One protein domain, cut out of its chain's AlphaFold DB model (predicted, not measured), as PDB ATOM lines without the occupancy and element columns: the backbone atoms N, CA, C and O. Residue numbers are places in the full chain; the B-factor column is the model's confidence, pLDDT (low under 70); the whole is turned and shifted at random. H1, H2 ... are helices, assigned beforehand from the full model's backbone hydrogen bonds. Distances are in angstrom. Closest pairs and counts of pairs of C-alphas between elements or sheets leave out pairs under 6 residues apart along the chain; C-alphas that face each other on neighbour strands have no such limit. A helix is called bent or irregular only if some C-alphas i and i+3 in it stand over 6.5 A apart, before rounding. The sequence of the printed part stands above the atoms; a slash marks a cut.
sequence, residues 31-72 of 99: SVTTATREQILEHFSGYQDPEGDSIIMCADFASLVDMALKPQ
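What this domain is: This is residues 31 to 72 of the 99 residues of an uncharacterized protein of Salmonella enterica (UniProt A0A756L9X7). Two short helices, H1 and H2, pack together at a steep angle, and the long loop between them, residues 45 to 58, runs away from the pair and folds back to it. This loop makes much of the elongated outline, whose C-alphas span 35 by 19 by 14 A. The printed part has 42 residues with two named helices, H1 then H2, and no named strand; the class is all helix, with under half of the residues, 19 of 42, in named elements. It is only just loose, close to compact, with a radius of gyration of the C-alphas of 11.2 A.

How they stand to each other: Start at Ser 31 and go along to H1, residues 37 to 44, then on to H2, residues 59 to 69. The two touch, with 7 pairs of C-alphas within 8 A; look first at Arg 37 and Val 65, their closest C-alphas, 6.4 A apart. Their lines stand at a steep tilt of 62 degrees, and they run opposite ways. Their centres are 10.6 A apart. In both H1 and H2 every O i to N i+4 pair is within hydrogen-bond range.

Where its parts are: Find C-alpha 37 at (150.241, 152.817, 132.943); from there H1 runs 10.9 A to C-alpha 44. H2 begins at C-alpha 59, at (145.246, 149.467, 121.525), and runs 15.8 A to C-alpha 69 at (152.853, 159.682, 130.872). Neither helix is bent.

The domain as a whole: Look at Glu 51 and Gln 72 for the two C-alphas farthest apart, 35.3 A. The printed part has no cut, and its link from H1 to H2 is long, with 14 residues. The mean pLDDT of the printed part is 79.8, and residue 71 is under 70.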
ATOM      1  N   SER A  31     144.688 159.781 140.656       79.81
ATOM      2  CA  SER A  31     145.596 160.762 140.057       79.81
ATOM      3  C   SER A  31     146.351 160.152 138.884       79.81
ATOM      4  O   SER A  31     147.317 159.413 139.067       79.81
ATOM      5  N   VAL A  32     145.942 160.518 137.667       79.69
ATOM      6  CA  VAL A  32     146.557 160.058 136.407       79.69
ATOM      7  C   VAL A  32     148.039 160.452 136.314       79.69
ATOM      8  O   VAL A  32     148.837 159.733 135.731       79.69
ATOM      9  N   THR A  33     148.431 161.571 136.924       78.94
ATOM     10  CA  THR A  33     149.805 162.104 136.896       78.94
ATOM     11  C   THR A  33     150.815 161.291 137.699       78.94
ATOM     12  O   THR A  33     152.009 161.372 137.419       78.94
ATOM     13  N   THR A  34     150.369 160.538 138.703       81.19
ATOM     14  CA  THR A  34     151.242 159.725 139.570       81.19
ATOM     15  C   THR A  34     151.036 158.228 139.380       81.19
ATOM     16  O   THR A  34     151.812 157.434 139.906       81.19
ATOM     17  N   ALA A  35     149.973 157.839 138.677       82.88
ATOM     18  CA  ALA A  35     149.638 156.451 138.431       82.88
ATOM     19  C   ALA A  35     150.537 155.844 137.348       82.88
ATOM     20  O   ALA A  35     150.950 156.500 136.391       82.88
ATOM     21  N   THR A  36     150.824 154.557 137.499       85.81
ATOM     22  CA  THR A  36     151.466 153.768 136.443       85.81
ATOM     23  C   THR A  36     150.491 153.516 135.297       85.81
ATOM     24  O   THR A  36     149.272 153.577 135.465       85.81
ATOM     25  N   ARG A  37     151.030 153.188 134.121       84.31
ATOM     26  CA  ARG A  37     150.241 152.817 132.943       84.31
ATOM     27  C   ARG A  37     149.228 151.722 133.268       84.31
ATOM     28  O   ARG A  37     148.062 151.835 132.905       84.31
ATOM     29  N   GLU A  38     149.662 150.694 133.985       85.19
ATOM     30  CA  GLU A  38     148.844 149.544 134.366       85.19
ATOM     31  C   GLU A  38     147.702 149.959 135.300       85.19
ATOM     32  O   GLU A  38     146.566 149.555 135.078       85.19
ATOM     33  N   GLN A  39     147.972 150.832 136.277       85.75
ATOM     34  CA  GLN A  39     146.947 151.362 137.187       85.75
ATOM     35  C   GLN A  39     145.904 152.219 136.464       85.75
ATOM     36  O   GLN A  39     144.731 152.184 136.819       85.75
ATOM     37  N   ILE A  40     146.315 152.984 135.449       85.75
ATOM     38  CA  ILE A  40     145.393 153.777 134.626       85.75
ATOM     39  C   ILE A  40     144.497 152.849 133.807       85.75
ATOM     40  O   ILE A  40     143.278 152.999 133.822       85.75
ATOM     41  N   LEU A  41     145.079 151.861 133.128       84.25
ATOM     42  CA  LEU A  41     144.316 150.888 132.347       84.25
ATOM     43  C   LEU A  41     143.341 150.092 133.225       84.25
ATOM     44  O   LEU A  41     142.186 149.920 132.853       84.25
ATOM     45  N   GLU A  42     143.766 149.656 134.408       84.56
ATOM     46  CA  GLU A  42     142.897 148.944 135.347       84.56
ATOM     47  C   GLU A  42     141.751 149.833 135.844       84.56
ATOM     48  O   GLU A  42     140.596 149.406 135.811       84.56
ATOM     49  N   HIS A  43     142.044 151.086 136.212       83.50
ATOM     50  CA  HIS A  43     141.031 152.031 136.683       83.50
ATOM     51  C   HIS A  43     139.921 152.240 135.651       83.50
ATOM     52  O   HIS A  43     138.745 152.265 136.004       83.50
ATOM     53  N   PHE A  44     140.282 152.343 134.369       80.06
ATOM     54  CA  PHE A  44     139.304 152.587 133.315       80.06
ATOM     55  C   PHE A  44     138.632 151.302 132.777       80.06
ATOM     56  O   PHE A  44     137.639 151.398 132.059       80.06
ATOM     57  N   SER A  45     139.141 150.103 133.102       79.75
ATOM     58  CA  SER A  45     138.724 148.827 132.476       79.75
ATOM     59  C   SER A  45     137.284 148.399 132.775       79.75
ATOM     60  O   SER A  45     136.749 147.517 132.106       79.75
ATOM     61  N   GLY A  46     136.653 149.029 133.768       75.44
ATOM     62  CA  GLY A  46     135.266 148.785 134.157       75.44
ATOM     63  C   GLY A  46     134.291 149.896 133.771       75.44
ATOM     64  O   GLY A  46     133.141 149.840 134.201       75.44
ATOM     65  N   TYR A  47     134.719 150.917 133.019       79.38
ATOM     66  CA  TYR A  47     133.812 152.004 132.654       79.38
ATOM     67  C   TYR A  47     132.805 151.549 131.604       79.38
ATOM     68  O   TYR A  47     133.153 150.982 130.566       79.38
ATOM     69  N   GLN A  48     131.548 151.851 131.897       79.88
ATOM     70  CA  GLN A  48     130.447 151.747 130.962       79.88
ATOM     71  C   GLN A  48     130.052 153.149 130.522       79.88
ATOM     72  O   GLN A  48     130.188 154.123 131.271       79.88
ATOM     73  N   ASP A  49     129.604 153.246 129.286       79.19
ATOM     74  CA  ASP A  49     128.975 154.443 128.772       79.19
ATOM     75  C   ASP A  49     127.577 154.627 129.422       79.19
ATOM     76  O   ASP A  49     127.124 153.773 130.197       79.19
ATOM     77  N   PRO A  50     126.874 155.748 129.186       80.69
ATOM     78  CA  PRO A  50     125.569 155.982 129.807       80.69
ATOM     79  C   PRO A  50     124.470 155.028 129.304       80.69
ATOM     80  O   PRO A  50     123.384 155.002 129.881       80.69
ATOM     81  N   GLU A  51     124.738 154.264 128.246       87.31
ATOM     82  CA  GLU A  51     123.851 153.253 127.668       87.31
ATOM     83  C   GLU A  51     124.123 151.859 128.274       87.31
ATOM     84  O   GLU A  51     123.310 150.945 128.123       87.31
ATOM     85  N   GLY A  52     125.198 151.722 129.060       76.56
ATOM     86  CA  GLY A  52     125.619 150.487 129.720       76.56
ATOM     87  C   GLY A  52     126.621 149.668 128.905       76.56
ATOM     88  O   GLY A  52     127.022 148.585 129.343       76.56
ATOM     89  N   ASP A  53     127.057 150.172 127.749       76.88
ATOM     90  CA  ASP A  53     128.053 149.505 126.925       76.88
ATOM     91  C   ASP A  53     129.444 149.698 127.522       76.88
ATOM     92  O   ASP A  53     129.853 150.782 127.940       76.88
ATOM     93  N   SER A  54     130.199 148.603 127.591       73.12
ATOM     94  CA  SER A  54     131.562 148.642 128.118       73.12
ATOM     95  C   SER A  54     132.463 149.411 127.160       73.12
ATOM     96  O   SER A  54     132.543 149.079 125.973       73.12
ATOM     97  N   ILE A  55     133.188 150.403 127.678       70.62
ATOM     98  CA  ILE A  55     134.157 151.153 126.882       70.62
ATOM     99  C   ILE A  55     135.280 150.191 126.490       70.62
ATOM    100  O   ILE A  55     136.071 149.746 127.324       70.62
ATOM    101  N   ILE A  56     135.354 149.854 125.203       72.19
ATOM    102  CA  ILE A  56     136.406 148.982 124.691       72.19
ATOM    103  C   ILE A  56     137.724 149.745 124.753       72.19
ATOM    104  O   ILE A  56     137.958 150.707 124.020       72.19
ATOM    105  N   MET A  57     138.620 149.277 125.617       71.56
ATOM    106  CA  MET A  57     139.998 149.744 125.658       71.56
ATOM    107  C   MET A  57     140.766 149.221 124.451       71.56
ATOM    108  O   MET A  57     141.402 148.168 124.492       71.56
ATOM    109  N   CYS A  58     140.687 149.958 123.350       74.50
ATOM    110  CA  CYS A  58     141.451 149.661 122.148       74.50
ATOM    111  C   CYS A  58     142.959 149.866 122.379       74.50
ATOM    112  O   CYS A  58     143.380 150.592 123.282       74.50
ATOM    113  N   ALA A  59     143.789 149.276 121.512       72.88
ATOM    114  CA  ALA A  59     145.246 149.467 121.525       72.88
ATOM    115  C   ALA A  59     145.658 150.957 121.465       72.88
ATOM    116  O   ALA A  59     146.691 151.355 122.012       72.88
ATOM    117  N   ASP A  60     144.807 151.792 120.867       76.69
ATOM    118  CA  ASP A  60     144.975 153.243 120.805       76.69
ATOM    119  C   ASP A  60     144.856 153.908 122.183       76.69
ATOM    120  O   ASP A  60     145.590 154.849 122.473       76.69
ATOM    121  N   PHE A  61     144.005 153.390 123.077       82.12
ATOM    122  CA  PHE A  61     143.872 153.918 124.438       82.12
ATOM    123  C   PHE A  61     145.144 153.682 125.252       82.12
ATOM    124  O   PHE A  61     145.658 154.602 125.883       82.12
ATOM    125  N   ALA A  62     145.717 152.480 125.169       81.06
ATOM    126  CA  ALA A  62     146.996 152.191 125.810       81.06
ATOM    127  C   ALA A  62     148.119 153.104 125.284       81.06
ATOM    128  O   ALA A  62     148.936 153.591 126.064       81.06
ATOM    129  N   SER A  63     148.109 153.398 123.981       83.12
ATOM    130  CA  SER A  63     149.054 154.332 123.356       83.12
ATOM    131  C   SER A  63     148.846 155.780 123.824       83.12
ATOM    132  O   SER A  63     149.818 156.501 124.049       83.12
ATOM    133  N   LEU A  64     147.596 156.210 124.026       83.19
ATOM    134  CA  LEU A  64     147.262 157.522 124.593       83.19
ATOM    135  C   LEU A  64     147.742 157.656 126.044       83.19
ATOM    136  O   LEU A  64     148.308 158.690 126.396       83.19
ATOM    137  N   VAL A  65     147.579 156.609 126.863       85.19
ATOM    138  CA  VAL A  65     148.107 156.571 128.239       85.19
ATOM    139  C   VAL A  65     149.633 156.690 128.232       85.19
ATOM    140  O   VAL A  65     150.190 157.494 128.979       85.19
ATOM    141  N   ASP A  66     150.316 155.967 127.344       83.88
ATOM    142  CA  ASP A  66     151.773 156.061 127.192       83.88
ATOM    143  C   ASP A  66     152.246 157.467 126.780       83.88
ATOM    144  O   ASP A  66     153.265 157.949 127.284       83.88
ATOM    145  N   MET A  67     151.511 158.151 125.894       81.50
ATOM    146  CA  MET A  67     151.813 159.538 125.512       81.50
ATOM    147  C   MET A  67     151.550 160.525 126.655       81.50
ATOM    148  O   MET A  67     152.347 161.440 126.861       81.50
ATOM    149  N   ALA A  68     150.477 160.334 127.425       81.38
ATOM    150  CA  ALA A  68     150.150 161.187 128.567       81.38
ATOM    151  C   ALA A  68     151.202 161.094 129.686       81.38
ATOM    152  O   ALA A  68     151.542 162.105 130.300       81.38
ATOM    153  N   LEU A  69     151.769 159.903 129.908       82.50
ATOM    154  CA  LEU A  69     152.853 159.682 130.872       82.50
ATOM    155  C   LEU A  69     154.213 160.221 130.394       82.50
ATOM    156  O   LEU A  69     155.131 160.381 131.200       82.50
ATOM    157  N   LYS A  70     154.360 160.520 129.097       81.12
ATOM    158  CA  LYS A  70     155.579 161.074 128.488       81.12
ATOM    159  C   LYS A  70     155.284 162.420 127.818       81.12
ATOM    160  O   LYS A  70     155.331 162.508 126.589       81.12
ATOM    161  N   PRO A  71     155.007 163.482 128.597       69.44
ATOM    162  CA  PRO A  71     154.700 164.788 128.035       69.44
ATOM    163  C   PRO A  71     155.880 165.282 127.195       69.44
ATOM    164  O   PRO A  71     156.972 165.540 127.706       69.44
ATOM    165  N   GLN A  72     155.667 165.411 125.885       70.31
ATOM    166  CA  GLN A  72     156.654 166.027 125.012       70.31
ATOM    167  C   GLN A  72     156.682 167.524 125.311       70.31
ATOM    168  O   GLN A  72     155.693 168.234 125.127       70.31
TER     169      GLN A  72